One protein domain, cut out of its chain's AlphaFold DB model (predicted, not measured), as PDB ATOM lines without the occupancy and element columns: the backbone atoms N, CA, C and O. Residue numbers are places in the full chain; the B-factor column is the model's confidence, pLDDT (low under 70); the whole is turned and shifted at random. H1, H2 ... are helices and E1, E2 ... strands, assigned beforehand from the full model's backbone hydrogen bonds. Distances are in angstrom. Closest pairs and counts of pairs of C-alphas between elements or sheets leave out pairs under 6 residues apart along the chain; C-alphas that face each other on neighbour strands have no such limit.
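This is residues 19 to 126 of the 128 residues of a protein of Gallibacterium anatis (UniProt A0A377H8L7). A small, strongly twisted sheet of three strands, E3, E5 and E4, has the helix H2 over one face, running along E5, and a separate two-stranded hairpin, E1 and E2, lies beyond H2, so that H2 sits between sheet and hairpin. The long helix H3 grazes the sheet on the side away from that hairpin, and the short helix H1 grazes it near the turn between E4 and E5. The printed part has 108 residues with five named strands and three named helices, in the order E1 E2 H1 E3 H2 E4 E5 H3; the class is mixed, helices and strands. The larger sheet, in the order E3 E5 E4, is mixed, and the pair E1 and E2 is antiparallel. The whole is compact, with a radius of gyration of the C-alphas of 14.1 A, and the C-alphas span 37 by 34 by 25 A.

In the larger sheet, E5 is residues 93 to 100, 22.0 A long from first to last C-alpha, E4 is residues 85 to 90, 15.5 A, and E3 is residues 57 to 61, 13.3 A. H2 is residues 63 to 71, 12.3 A. E1, residues 22 to 27, begins with C-alpha 22 at (42.636, 35.580, 40.979) and is 11.3 A long; E2, residues 37 to 42, is 12.3 A. H1 is residues 45 to 51, 10.1 A. H3, residues 111 to 124, is 20.0 A long and ends with C-alpha 124 at (20.542, 31.350, 55.292).

E5 is the inner strand. It is parallel to E3, at 29 degrees, with N 58 and O 96 2.8 A apart, within hydrogen-bond range. E4 and E5 form an antiparallel hairpin at 142 degrees, with N 88 and O 95 2.9 A apart. H2 is on the sheet at a height of 9.4 A, over E5, and runs along the strands at 14 degrees on the local plane; the closest C-alphas of H2 and E3 are those of Thr 66 and Thr 60, 5.4 A. The hairpin E1 and E2 is antiparallel at 154 degrees, with N 26 and O 38 2.9 A apart; the closest C-alphas of E2 and H2 are those of Pro 42 and Thr 68, 7.3 A. H3 only grazes the sheet, with residues 114 to 121; the closest C-alphas of H3 and E5 are those of Tyr 118 and Leu 100, 7.0 A. H1 only grazes it with residues 45 to 49, and is only just apart from H2, at 8.3 A between closest C-alphas. Every O i to N i+4 pair is within hydrogen-bond range in H2 and H3, and 2 of 3 in H1.

The C-alphas of Gln 29 and Gln 92, the two farthest apart, are 38.5 A apart. The printed part has no cut. The link from H2 to E4, residues 72 to 84, is long. The mean pLDDT of the printed part is 88.5, and residues 30 to 37 are under 70.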
ATOM      1  N   PHE A  19      39.485  35.280  50.397       89.19
ATOM      2  CA  PHE A  19      40.547  35.122  49.409       89.19
ATOM      3  C   PHE A  19      40.123  35.750  48.070       89.19
ATOM      4  O   PHE A  19      38.926  35.851  47.800       89.19
ATOM      5  N   ASP A  20      41.085  36.170  47.246       84.62
ATOM      6  CA  ASP A  20      40.818  36.729  45.912       84.62
ATOM      7  C   ASP A  20      40.551  35.624  44.876       84.62
ATOM      8  O   ASP A  20      41.189  34.573  44.881       84.62
ATOM      9  N   SER A  21      39.640  35.863  43.929       77.62
ATOM     10  CA  SER A  21      39.338  34.892  42.862       77.62
ATOM     11  C   SER A  21      40.496  34.696  41.869       77.62
ATOM     12  O   SER A  21      40.584  33.656  41.217       77.62
ATOM     13  N   GLY A  22      41.402  35.672  41.760       74.56
ATOM     14  CA  GLY A  22      42.636  35.580  40.979       74.56
ATOM     15  C   GLY A  22      43.860  35.436  41.882       74.56
ATOM     16  O   GLY A  22      44.039  36.219  42.808       74.56
ATOM     17  N   TYR A  23      44.731  34.472  41.583       72.00
ATOM     18  CA  TYR A  23      46.036  34.337  42.237       72.00
ATOM     19  C   TYR A  23      47.020  35.407  41.747       72.00
ATOM     20  O   TYR A  23      47.769  35.985  42.532       72.00
ATOM     21  N   LYS A  24      46.970  35.722  40.447       74.38
ATOM     22  CA  LYS A  24      47.738  36.804  39.829       74.38
ATOM     23  C   LYS A  24      46.808  37.694  39.023       74.38
ATOM     24  O   LYS A  24      46.112  37.226  38.123       74.38
ATOM     25  N   ILE A  25      46.798  38.979  39.358       76.12
ATOM     26  CA  ILE A  25      45.857  39.956  38.813       76.12
ATOM     27  C   ILE A  25      46.637  41.122  38.210       76.12
ATOM     28  O   ILE A  25      47.537  41.666  38.848       76.12
ATOM     29  N   PHE A  26      46.253  41.541  37.006       74.06
ATOM     30  CA  PHE A  26      46.708  42.786  36.401       74.06
ATOM     31  C   PHE A  26      45.606  43.845  36.516       74.06
ATOM     32  O   PHE A  26      44.509  43.689  35.974       74.06
ATOM     33  N   ARG A  27      45.891  44.920  37.261       75.75
ATOM     34  CA  ARG A  27      44.989  46.069  37.427       75.75
ATOM     35  C   ARG A  27      45.362  47.137  36.411       75.75
ATOM     36  O   ARG A  27      46.362  47.824  36.593       75.75
ATOM     37  N   GLN A  28      44.544  47.314  35.381       70.50
ATOM     38  CA  GLN A  28      44.869  48.222  34.275       70.50
ATOM     39  C   GLN A  28      44.825  49.704  34.680       70.50
ATOM     40  O   GLN A  28      45.511  50.526  34.087       70.50
ATOM     41  N   GLN A  29      44.041  50.053  35.707       70.75
ATOM     42  CA  GLN A  29      43.883  51.435  36.190       70.75
ATOM     43  C   GLN A  29      44.211  51.602  37.684       70.75
ATOM     44  O   GLN A  29      43.714  52.517  38.337       70.75
ATOM     45  N   GLY A  30      44.970  50.673  38.277       65.38
ATOM     46  CA  GLY A  30      45.318  50.707  39.707       65.38
ATOM     47  C   GLY A  30      44.147  50.496  40.685       65.38
ATOM     48  O   GLY A  30      44.373  50.403  41.890       65.38
ATOM     49  N   ASN A  31      42.907  50.369  40.198       64.62
ATOM     50  CA  ASN A  31      41.718  50.078  41.001       64.62
ATOM     51  C   ASN A  31      41.276  48.604  40.875       64.62
ATOM     52  O   ASN A  31      41.764  47.864  40.023       64.62
ATOM     53  N   ALA A  32      40.373  48.174  41.764       61.09
ATOM     54  CA  ALA A  32      39.821  46.813  41.811       61.09
ATOM     55  C   ALA A  32      38.428  46.715  41.155       61.09
ATOM     56  O   ALA A  32      37.600  45.915  41.578       61.09
ATOM     57  N   SER A  33      38.125  47.583  40.184       64.19
ATOM     58  CA  SER A  33      36.874  47.494  39.429       64.19
ATOM     59  C   SER A  33      36.925  46.315  38.462       64.19
ATOM     60  O   SER A  33      37.877  46.207  37.687       64.19
ATOM     61  N   ASP A  34      35.867  45.502  38.439       62.72
ATOM     62  CA  ASP A  34      35.696  44.365  37.520       62.72
ATOM     63  C   ASP A  34      35.944  44.750  36.048       62.72
ATOM     64  O   ASP A  34      36.447  43.943  35.269       62.72
ATOM     65  N   LYS A  35      35.648  46.004  35.672       65.00
ATOM     66  CA  LYS A  35      35.806  46.530  34.305       65.00
ATOM     67  C   LYS A  35      37.267  46.637  33.841       65.00
ATOM     68  O   LYS A  35      37.515  46.629  32.640       65.00
ATOM     69  N   PHE A  36      38.223  46.762  34.764       65.06
ATOM     70  CA  PHE A  36      39.641  47.028  34.461       65.06
ATOM     71  C   PHE A  36      40.584  46.009  35.111       65.06
ATOM     72  O   PHE A  36      41.765  46.295  35.345       65.06
ATOM     73  N   LEU A  37      40.051  44.829  35.433       69.06
ATOM     74  CA  LEU A  37      40.754  43.758  36.119       69.06
ATOM     75  C   LEU A  37      40.890  42.552  35.191       69.06
ATOM     76  O   LEU A  37      39.895  42.002  34.723       69.06
ATOM     77  N   GLN A  38      42.131  42.126  34.953       73.88
ATOM     78  CA  GLN A  38      42.436  40.905  34.214       73.88
ATOM     79  C   GLN A  38      43.039  39.864  35.158       73.88
ATOM     80  O   GLN A  38      44.006  40.144  35.872       73.88
ATOM     81  N   ILE A  39      42.482  38.655  35.147       74.88
ATOM     82  CA  ILE A  39      43.036  37.514  35.877       74.88
ATOM     83  C   ILE A  39      44.069  36.843  34.979       74.88
ATOM     84  O   ILE A  39      43.738  36.369  33.896       74.88
ATOM     85  N   ILE A  40      45.322  36.857  35.424       77.94
ATOM     86  CA  ILE A  40      46.447  36.228  34.727       77.94
ATOM     87  C   ILE A  40      46.550  34.761  35.133       77.94
ATOM     88  O   ILE A  40      46.734  33.893  34.288       77.94
ATOM     89  N   GLU A  41      46.401  34.486  36.429       78.56
ATOM     90  CA  GLU A  41      46.380  33.129  36.972       78.56
ATOM     91  C   GLU A  41      45.191  33.012  37.929       78.56
ATOM     92  O   GLU A  41      45.132  33.761  38.915       78.56
ATOM     93  N   PRO A  42      44.220  32.126  37.653       77.50
ATOM     94  CA  PRO A  42      43.105  31.912  38.557       77.50
ATOM     95  C   PRO A  42      43.546  31.133  39.801       77.50
ATOM     96  O   PRO A  42      44.586  30.472  39.835       77.50
ATOM     97  N   ILE A  43      42.735  31.209  40.851       83.94
ATOM     98  CA  ILE A  43      42.927  30.414  42.063       83.94
ATOM     99  C   ILE A  43      42.823  28.905  41.774       83.94
ATOM    100  O   ILE A  43      41.927  28.444  41.071       83.94
ATOM    101  N   ASN A  44      43.689  28.097  42.393       88.19
ATOM    102  CA  ASN A  44      43.486  26.649  42.449       88.19
ATOM    103  C   ASN A  44      42.514  26.309  43.591       88.19
ATOM    104  O   ASN A  44      42.938  26.086  44.732       88.19
ATOM    105  N   LEU A  45      41.211  26.303  43.286       87.81
ATOM    106  CA  LEU A  45      40.148  26.064  44.271       87.81
ATOM    107  C   LEU A  45      40.338  24.746  45.017       87.81
ATOM    108  O   LEU A  45      40.251  24.731  46.241       87.81
ATOM    109  N   THR A  46      40.676  23.666  44.316       90.44
ATOM    110  CA  THR A  46      40.880  22.343  44.922       90.44
ATOM    111  C   THR A  46      41.961  22.370  46.003       90.44
ATOM    112  O   THR A  46      41.734  21.898  47.118       90.44
ATOM    113  N   LYS A  47      43.121  22.987  45.730       91.31
ATOM    114  CA  LYS A  47      44.212  23.114  46.714       91.31
ATOM    115  C   LYS A  47      43.827  23.980  47.912       91.31
ATOM    116  O   LYS A  47      44.280  23.708  49.023       91.31
ATOM    117  N   VAL A  48      43.032  25.027  47.703       91.81
ATOM    118  CA  VAL A  48      42.570  25.899  48.792       91.81
ATOM    119  C   VAL A  48      41.534  25.179  49.651       91.81
ATOM    120  O   VAL A  48      41.704  25.110  50.865       91.81
ATOM    121  N   LEU A  49      40.521  24.566  49.038       93.31
ATOM    122  CA  LEU A  49      39.448  23.843  49.728       93.31
ATOM    123  C   LEU A  49      39.958  22.612  50.493       93.31
ATOM    124  O   LEU A  49      39.407  22.271  51.540       93.31
ATOM    125  N   ALA A  50      41.053  21.993  50.041       92.81
ATOM    126  CA  ALA A  50      41.741  20.936  50.784       92.81
ATOM    127  C   ALA A  50      42.287  21.411  52.147       92.81
ATOM    128  O   ALA A  50      42.357  20.620  53.084       92.81
ATOM    129  N   LYS A  51      42.633  22.700  52.294       93.31
ATOM    130  CA  LYS A  51      43.111  23.283  53.565       93.31
ATOM    131  C   LYS A  51      41.980  23.672  54.522       93.31
ATOM    132  O   LYS A  51      42.243  23.919  55.695       93.31
ATOM    133  N   ILE A  52      40.742  23.738  54.032       93.62
ATOM    134  CA  ILE A  52      39.544  24.096  54.805       93.62
ATOM    135  C   ILE A  52      38.479  22.997  54.671       93.62
ATOM    136  O   ILE A  52      37.406  23.223  54.111       93.62
ATOM    137  N   PRO A  53      38.738  21.782  55.190       93.62
ATOM    138  CA  PRO A  53      37.879  20.619  54.962       93.62
ATOM    139  C   PRO A  53      36.453  20.788  55.502       93.62
ATOM    140  O   PRO A  53      35.543  20.137  55.005       93.62
ATOM    141  N   GLN A  54      36.229  21.690  56.456       94.75
ATOM    142  CA  GLN A  54      34.901  21.986  57.004       94.75
ATOM    143  C   GLN A  54      34.094  22.994  56.169       94.75
ATOM    144  O   GLN A  54      32.934  23.254  56.486       94.75
ATOM    145  N   CYS A  55      34.676  23.561  55.106       96.62
ATOM    146  CA  CYS A  55      33.975  24.469  54.207       96.62
ATOM    147  C   CYS A  55      32.826  23.746  53.489       96.62
ATOM    148  O   CYS A  55      33.031  22.689  52.887       96.62
ATOM    149  N   LYS A  56      31.629  24.338  53.554       96.50
ATOM    150  CA  LYS A  56      30.406  23.864  52.881       96.50
ATOM    151  C   LYS A  56      29.795  24.907  51.946       96.50
ATOM    152  O   LYS A  56      29.028  24.558  51.057       96.50
ATOM    153  N   VAL A  57      30.127  26.180  52.154       97.81
ATOM    154  CA  VAL A  57      29.549  27.310  51.428       97.81
ATOM    155  C   VAL A  57      30.670  28.167  50.866       97.81
ATOM    156  O   VAL A  57      31.620  28.502  51.572       97.81
ATOM    157  N   ILE A  58      30.536  28.537  49.600       97.06
ATOM    158  CA  ILE A  58      31.396  29.485  48.907       97.06
ATOM    159  C   ILE A  58      30.523  30.670  48.509       97.06
ATOM    160  O   ILE A  58      29.422  30.501  47.995       97.06
ATOM    161  N   MET A  59      31.014  31.883  48.731       96.62
ATOM    162  CA  MET A  59      30.350  33.091  48.259       96.62
ATOM    163  C   MET A  59      31.316  33.907  47.414       96.62
ATOM    164  O   MET A  59      32.506  33.997  47.714       96.62
ATOM    165  N   THR A  60      30.798  34.478  46.335       96.19
ATOM    166  CA  THR A  60      31.528  35.399  45.463       96.19
ATOM    167  C   THR A  60      30.893  36.778  45.571       96.19
ATOM    168  O   THR A  60      29.674  36.888  45.693       96.19
ATOM    169  N   ALA A  61      31.708  37.833  45.575       94.12
ATOM    170  CA  ALA A  61      31.242  39.211  45.708       94.12
ATOM    171  C   ALA A  61      31.559  39.997  44.429       94.12
ATOM    172  O   ALA A  61      32.684  40.455  44.241       94.12
ATOM    173  N   GLY A  62      30.556  40.181  43.572       91.38
ATOM    174  CA  GLY A  62      30.712  40.818  42.263       91.38
ATOM    175  C   GLY A  62      30.694  39.831  41.099       91.38
ATOM    176  O   GLY A  62      30.750  38.620  41.275       91.38
ATOM    177  N   GLU A  63      30.576  40.376  39.893       90.38
ATOM    178  CA  GLU A  63      30.386  39.605  38.663       90.38
ATOM    179  C   GLU A  63      31.650  38.849  38.273       90.38
ATOM    180  O   GLU A  63      31.609  37.632  38.106       90.38
ATOM    181  N   LYS A  64      32.793  39.541  38.230       87.31
ATOM    182  CA  LYS A  64      34.055  38.935  37.794       87.31
ATOM    183  C   LYS A  64      34.468  37.766  38.686       87.31
ATOM    184  O   LYS A  64      34.966  36.754  38.195       87.31
ATOM    185  N   ALA A  65      34.247  37.889  39.996       89.75
ATOM    186  CA  ALA A  65      34.542  36.828  40.952       89.75
ATOM    187  C   ALA A  65      33.686  35.578  40.698       89.75
ATOM    188  O   ALA A  65      34.221  34.469  40.706       89.75
ATOM    189  N   THR A  66      32.386  35.750  40.433       93.06
ATOM    190  CA  THR A  66      31.491  34.636  40.096       93.06
ATOM    191  C   THR A  66      31.871  34.003  38.762       93.06
ATOM    192  O   THR A  66      32.049  32.792  38.720       93.06
ATOM    193  N   GLU A  67      32.078  34.797  37.705       91.38
ATOM    194  CA  GLU A  67      32.507  34.303  36.385       91.38
ATOM    195  C   GLU A  67      33.776  33.452  36.487       91.38
ATOM    196  O   GLU A  67      33.834  32.339  35.969       91.38
ATOM    197  N   THR A  68      34.779  33.956  37.211       89.50
ATOM    198  CA  THR A  68      36.048  33.248  37.416       89.50
ATOM    199  C   THR A  68      35.817  31.917  38.109       89.50
ATOM    200  O   THR A  68      36.343  30.900  37.676       89.50
ATOM    201  N   LEU A  69      35.020  31.904  39.180       91.75
ATOM    202  CA  LEU A  69      34.772  30.680  39.927       91.75
ATOM    203  C   LEU A  69      33.996  29.655  39.095       91.75
ATOM    204  O   LEU A  69      34.347  28.481  39.126       91.75
ATOM    205  N   LEU A  70      32.997  30.093  38.324       92.44
ATOM    206  CA  LEU A  70      32.251  29.222  37.416       92.44
ATOM    207  C   LEU A  70      33.148  28.655  36.305       92.44
ATOM    208  O   LEU A  70      33.036  27.475  36.003       92.44
ATOM    209  N   SER A  71      34.090  29.439  35.764       90.00
ATOM    210  CA  SER A  71      35.042  28.958  34.743       90.00
ATOM    211  C   SER A  71      36.038  27.905  35.240       90.00
ATOM    212  O   SER A  71      36.733  27.290  34.438       90.00
ATOM    213  N   LEU A  72      36.135  27.717  36.560       88.75
ATOM    214  CA  LEU A  72      36.996  26.715  37.189       88.75
ATOM    215  C   LEU A  72      36.261  25.403  37.486       88.75
ATOM    216  O   LEU A  72      36.872  24.487  38.035       88.75
ATOM    217  N   LEU A  73      34.961  25.330  37.195       89.75
ATOM    218  CA  LEU A  73      34.167  24.118  37.350       89.75
ATOM    219  C   LEU A  73      34.252  23.275  36.076       89.75
ATOM    220  O   LEU A  73      34.312  23.812  34.974       89.75
ATOM    221  N   ASP A  74      34.202  21.953  36.233       84.81
ATOM    222  CA  ASP A  74      34.242  21.011  35.105       84.81
ATOM    223  C   ASP A  74      32.949  21.033  34.266       84.81
ATOM    224  O   ASP A  74      32.906  20.509  33.155       84.81
ATOM    225  N   GLU A  75      31.883  21.633  34.797       81.88
ATOM    226  CA  GLU A  75      30.567  21.678  34.172       81.88
ATOM    227  C   GLU A  75      30.137  23.117  33.889       81.88
ATOM    228  O   GLU A  75      30.317  24.016  34.714       81.88
ATOM    229  N   GLU A  76      29.478  23.319  32.747       78.19
ATOM    230  CA  GLU A  76      28.921  24.615  32.379       78.19
ATOM    231  C   GLU A  76      27.779  25.008  33.333       78.19
ATOM    232  O   GLU A  76      26.979  24.179  33.793       78.19
ATOM    233  N   ARG A  77      27.731  26.295  33.687       86.12
ATOM    234  CA  ARG A  77      26.779  26.843  34.655       86.12
ATOM    235  C   ARG A  77      26.298  28.214  34.219       86.12
ATOM    236  O   ARG A  77      27.060  29.029  33.706       86.12
ATOM    237  N   VAL A  78      25.026  28.477  34.495       88.50
ATOM    238  CA  VAL A  78      24.415  29.784  34.258       88.50
ATOM    239  C   VAL A  78      24.832  30.751  35.361       88.50
ATOM    240  O   VAL A  78      24.929  30.390  36.535       88.50
ATOM    241  N   MET A  79      25.053  32.003  34.972       92.06
ATOM    242  CA  MET A  79      25.337  33.085  35.902       92.06
ATOM    243  C   MET A  79      24.163  33.302  36.869       92.06
ATOM    244  O   MET A  79      23.042  33.583  36.447       92.06
ATOM    245  N   LEU A  80      24.437  33.217  38.171       92.50
ATOM    246  CA  LEU A  80      23.476  33.509  39.242       92.50
ATOM    247  C   LEU A  80      23.130  35.000  39.268       92.50
ATOM    248  O   LEU A  80      23.975  35.820  38.912       92.50
ATOM    249  N   LYS A  81      21.954  35.401  39.755       95.06
ATOM    250  CA  LYS A  81      21.694  36.804  40.134       95.06
ATOM    251  C   LYS A  81      22.236  37.099  41.534       95.06
ATOM    252  O   LYS A  81      22.614  36.205  42.285       95.06
ATOM    253  N   ASN A  82      22.290  38.379  41.904       94.56
ATOM    254  CA  ASN A  82      22.661  38.766  43.267       94.56
ATOM    255  C   ASN A  82      21.675  38.182  44.290       94.56
ATOM    256  O   ASN A  82      20.470  38.379  44.158       94.56
ATOM    257  N   GLY A  83      22.206  37.538  45.325       95.25
ATOM    258  CA  GLY A  83      21.449  36.853  46.371       95.25
ATOM    259  C   GLY A  83      21.070  35.411  46.022       95.25
ATOM    260  O   GLY A  83      20.654  34.676  46.912       95.25
ATOM    261  N   GLU A  84      21.238  34.979  44.771       96.81
ATOM    262  CA  GLU A  84      20.946  33.601  44.373       96.81
ATOM    263  C   GLU A  84      22.101  32.654  44.716       96.81
ATOM    264  O   GLU A  84      23.259  33.055  44.901       96.81
ATOM    265  N   ASN A  85      21.759  31.369  44.774       96.94
ATOM    266  CA  ASN A  85      22.696  30.294  45.027       96.94
ATOM    267  C   ASN A  85      22.400  29.053  44.184       96.94
ATOM    268  O   ASN A  85      21.305  28.885  43.654       96.94
ATOM    269  N   THR A  86      23.405  28.191  44.061       95.75
ATOM    270  CA  THR A  86      23.290  26.881  43.419       95.75
ATOM    271  C   THR A  86      24.256  25.889  44.053       95.75
ATOM    272  O   THR A  86      25.260  26.284  44.654       95.75
ATOM    273  N   SER A  87      23.974  24.599  43.909       95.69
ATOM    274  CA  SER A  87      24.889  23.544  44.333       95.69
ATOM    275  C   SER A  87      25.932  23.279  43.250       95.69
ATOM    276  O   SER A  87      25.619  23.139  42.067       95.69
ATOM    277  N   ILE A  88      27.192  23.195  43.663       94.94
ATOM    278  CA  ILE A  88      28.327  22.904  42.789       94.94
ATOM    279  C   ILE A  88      29.147  21.750  43.354       94.94
ATOM    280  O   ILE A  88      29.169  21.527  44.565       94.94
ATOM    281  N   THR A  89      29.861  21.051  42.477       93.25
ATOM    282  CA  THR A  89      30.783  19.981  42.860       93.25
ATOM    283  C   THR A  89      32.201  20.390  42.485       93.25
ATOM    284  O   THR A  89      32.451  20.773  41.349       93.25
ATOM    285  N   ILE A  90      33.135  20.310  43.436       91.81
ATOM    286  CA  ILE A  90      34.572  20.508  43.195       91.81
ATOM    287  C   ILE A  90      35.306  19.334  43.831       91.81
ATOM    288  O   ILE A  90      35.151  19.091  45.030       91.81
ATOM    289  N   ALA A  91      36.106  18.611  43.042       90.31
ATOM    290  CA  ALA A  91      36.869  17.445  43.502       90.31
ATOM    291  C   ALA A  91      36.004  16.454  44.313       90.31
ATOM    292  O   ALA A  91      36.337  16.095  45.441       90.31
ATOM    293  N   GLN A  92      34.853  16.068  43.742       90.06
ATOM    294  CA  GLN A  92      33.871  15.136  44.325       90.06
ATOM    295  C   GLN A  92      33.210  15.591  45.640       90.06
ATOM    296  O   GLN A  92      32.543  14.802  46.307       90.06
ATOM    297  N   ARG A  93      33.351  16.864  46.020       93.75
ATOM    298  CA  ARG A  93      32.686  17.447  47.190       93.75
ATOM    299  C   ARG A  93      31.647  18.466  46.751       93.75
ATOM    300  O   ARG A  93      31.935  19.301  45.897       93.75
ATOM    301  N   GLN A  94      30.465  18.403  47.355       95.06
ATOM    302  CA  GLN A  94      29.397  19.368  47.116       95.06
ATOM    303  C   GLN A  94      29.568  20.614  47.989       95.06
ATOM    304  O   GLN A  94      29.907  20.518  49.171       95.06
ATOM    305  N   TYR A  95      29.296  21.774  47.398       96.75
ATOM    306  CA  TYR A  95      29.286  23.076  48.057       96.75
ATOM    307  C   TYR A  95      28.059  23.866  47.615       96.75
ATOM    308  O   TYR A  95      27.603  23.721  46.479       96.75
ATOM    309  N   GLN A  96      27.586  24.763  48.477       97.50
ATOM    310  CA  GLN A  96      26.637  25.791  48.067       97.50
ATOM    311  C   GLN A  96      27.390  27.040  47.615       97.50
ATOM    312  O   GLN A  96      28.152  27.617  48.391       97.50
ATOM    313  N   LEU A  97      27.190  27.453  46.366       97.38
ATOM    314  CA  LEU A  97      27.752  28.678  45.808       97.38
ATOM    315  C   LEU A  97      26.713  29.796  45.837       97.38
ATOM    316  O   LEU A  97      25.658  29.646  45.235       97.38
ATOM    317  N   TYR A  98      27.050  30.930  46.448       98.00
ATOM    318  CA  TYR A  98      26.263  32.165  46.414       98.00
ATOM    319  C   TYR A  98      26.942  33.243  45.556       98.00
ATOM    320  O   TYR A  98      28.167  33.419  45.613       98.00
ATOM    321  N   ARG A  99      26.144  34.033  44.828       97.25
ATOM    322  CA  ARG A  99      26.587  35.305  44.231       97.25
ATOM    323  C   ARG A  99      26.025  36.469  45.031       97.25
ATOM    324  O   ARG A  99      24.819  36.683  45.047       97.25
ATOM    325  N   LEU A 100      26.890  37.273  45.635       97.38
ATOM    326  CA  LEU A 100      26.518  38.526  46.291       97.38
ATOM    327  C   LEU A 100      26.996  39.733  45.466       97.38
ATOM    328  O   LEU A 100      27.948  39.617  44.685       97.38
ATOM    329  N   PRO A 101      26.375  40.917  45.634       95.69
ATOM    330  CA  PRO A 101      26.882  42.135  45.014       95.69
ATOM    331  C   PRO A 101      28.283  42.461  45.541       95.69
ATOM    332  O   PRO A 101      28.604  42.171  46.692       95.69
ATOM    333  N   SER A 102      29.111  43.119  44.726       93.00
ATOM    334  CA  SER A 102      30.432  43.565  45.181       93.00
ATOM    335  C   SER A 102      30.307  44.494  46.397       93.00
ATOM    336  O   SER A 102      29.475  45.409  46.430       93.00
ATOM    337  N   SER A 103      31.181  44.298  47.387       90.50
ATOM    338  CA  SER A 103      31.263  45.149  48.580       90.50
ATOM    339  C   SER A 103      31.857  46.534  48.287       90.50
ATOM    340  O   SER A 103      31.747  47.444  49.112       90.50
ATOM    341  N   SER A 104      32.438  46.738  47.097       87.69
ATOM    342  CA  SER A 104      33.022  48.012  46.673       87.69
ATOM    343  C   SER A 104      32.007  49.161  46.694       87.69
ATOM    344  O   SER A 104      30.832  49.011  46.338       87.69
ATOM    345  N   ARG A 105      32.480  50.360  47.056       86.75
ATOM    346  CA  ARG A 105      31.696  51.605  46.955       86.75
ATOM    347  C   ARG A 105      31.332  51.954  45.510       86.75
ATOM    348  O   ARG A 105      30.312  52.591  45.303       86.75
ATOM    349  N   ALA A 106      32.138  51.519  44.539       84.50
ATOM    350  CA  ALA A 106      31.904  51.777  43.119       84.50
ATOM    351  C   ALA A 106      30.778  50.915  42.521       84.50
ATOM    352  O   ALA A 106      30.310  51.200  41.424       84.50
ATOM    353  N   TYR A 107      30.347  49.859  43.221       86.19
ATOM    354  CA  TYR A 107      29.259  49.011  42.747       86.19
ATOM    355  C   TYR A 107      27.923  49.779  42.803       86.19
ATOM    356  O   TYR A 107      27.580  50.269  43.887       86.19
ATOM    357  N   PRO A 108      27.159  49.873  41.694       90.12
ATOM    358  CA  PRO A 108      25.987  50.745  41.565       90.12
ATOM    359  C   PRO A 108      24.737  50.152  42.241       90.12
ATOM    360  O   PRO A 108      23.700  49.939  41.621       90.12
ATOM    361  N   LEU A 109      24.833  49.876  43.541       92.75
ATOM    362  CA  LEU A 109      23.732  49.424  44.385       92.75
ATOM    363  C   LEU A 109      23.779  50.176  45.714       92.75
ATOM    364  O   LEU A 109      24.843  50.328  46.316       92.75
ATOM    365  N   ALA A 110      22.623  50.642  46.187       95.75
ATOM    366  CA  ALA A 110      22.528  51.350  47.459       95.75
ATOM    367  C   ALA A 110      23.065  50.489  48.617       95.75
ATOM    368  O   ALA A 110      22.816  49.282  48.664       95.75
ATOM    369  N   LEU A 111      23.764  51.113  49.573       95.62
ATOM    370  CA  LEU A 111      24.358  50.411  50.717       95.62
ATOM    371  C   LEU A 111      23.321  49.590  51.492       95.62
ATOM    372  O   LEU A 111      23.591  48.436  51.799       95.62
ATOM    373  N   ALA A 112      22.131  50.145  51.737       96.94
ATOM    374  CA  ALA A 112      21.052  49.442  52.430       96.94
ATOM    375  C   ALA A 112      20.615  48.163  51.692       96.94
ATOM    376  O   ALA A 112      20.462  47.117  52.309       96.94
ATOM    377  N   LYS A 113      20.509  48.212  50.356       96.75
ATOM    378  CA  LYS A 113      20.179  47.031  49.543       96.75
ATOM    379  C   LYS A 113      21.300  45.991  49.554       96.75
ATOM    380  O   LYS A 113      21.018  44.801  49.618       96.75
ATOM    381  N   LYS A 114      22.567  46.425  49.521       96.75
ATOM    382  CA  LYS A 114      23.714  45.522  49.715       96.75
ATOM    383  C   LYS A 114      23.635  44.845  51.082       96.75
ATOM    384  O   LYS A 114      23.703  43.626  51.148       96.75
ATOM    385  N   ALA A 115      23.457  45.625  52.145       97.06
ATOM    386  CA  ALA A 115      23.377  45.112  53.507       97.06
ATOM    387  C   ALA A 115      22.258  44.074  53.664       97.06
ATOM    388  O   ALA A 115      22.507  43.036  54.264       97.06
ATOM    389  N   GLU A 116      21.087  44.300  53.063       98.12
ATOM    390  CA  GLU A 116      19.979  43.340  53.101       98.12
ATOM    391  C   GLU A 116      20.334  42.007  52.430       98.12
ATOM    392  O   GLU A 116      20.135  40.946  53.013       98.12
ATOM    393  N   ILE A 117      20.953  42.044  51.246       98.00
ATOM    394  CA  ILE A 117      21.379  40.824  50.542       98.00
ATOM    395  C   ILE A 117      22.431  40.052  51.354       98.00
ATOM    396  O   ILE A 117      22.358  38.830  51.474       98.00
ATOM    397  N   TYR A 118      23.405  40.754  51.940       97.94
ATOM    398  CA  TYR A 118      24.406  40.126  52.807       97.94
ATOM    399  C   TYR A 118      23.783  39.567  54.091       97.94
ATOM    400  O   TYR A 118      24.175  38.491  54.537       97.94
ATOM    401  N   ARG A 119      22.810  40.272  54.677       97.94
ATOM    402  CA  ARG A 119      22.069  39.814  55.854       97.94
ATOM    403  C   ARG A 119      21.318  38.522  55.553       97.94
ATOM    404  O   ARG A 119      21.459  37.573  56.313       97.94
ATOM    405  N   GLN A 120      20.588  38.466  54.440       98.19
ATOM    406  CA  GLN A 120      19.879  37.252  54.038       98.19
ATOM    407  C   GLN A 120      20.850  36.081  53.854       98.19
ATOM    408  O   GLN A 120      20.638  35.026  54.435       98.19
ATOM    409  N   PHE A 121      21.971  36.293  53.157       98.25
ATOM    410  CA  PHE A 121      23.004  35.267  52.999       98.25
ATOM    411  C   PHE A 121      23.502  34.709  54.337       98.25
ATOM    412  O   PHE A 121      23.543  33.495  54.517       98.25
ATOM    413  N   PHE A 122      23.887  35.577  55.279       97.75
ATOM    414  CA  PHE A 122      24.400  35.105  56.565       97.75
ATOM    415  C   PHE A 122      23.316  34.435  57.424       97.75
ATOM    416  O   PHE A 122      23.645  33.519  58.175       97.75
ATOM    417  N   ALA A 123      22.049  34.841  57.298       98.00
ATOM    418  CA  ALA A 123      20.924  34.155  57.932       98.00
ATOM    419  C   ALA A 123      20.706  32.753  57.333       98.00
ATOM    420  O   ALA A 123      20.602  31.785  58.083       98.00
ATOM    421  N   ASP A 124      20.734  32.623  56.003       97.75
ATOM    422  CA  ASP A 124      20.542  31.350  55.292       97.75
ATOM    423  C   ASP A 124      21.574  30.290  55.697       97.75
ATOM    424  O   ASP A 124      21.259  29.104  55.786       97.75
ATOM    425  N   ILE A 125      22.815  30.709  55.967       96.81
ATOM    426  CA  ILE A 125      23.904  29.805  56.365       96.81
ATOM    427  C   ILE A 125      24.038  29.640  57.888       96.81
ATOM    428  O   ILE A 125      24.997  29.020  58.349       96.81
ATOM    429  N   GLY A 126      23.108  30.201  58.672       96.25
ATOM    430  CA  GLY A 126      23.071  30.071  60.131       96.25
ATOM    431  C   GLY A 126      24.183  30.824  60.869       96.25
ATOM    432  O   GLY A 126      24.665  30.357  61.900       96.25
TER     433      GLY A 126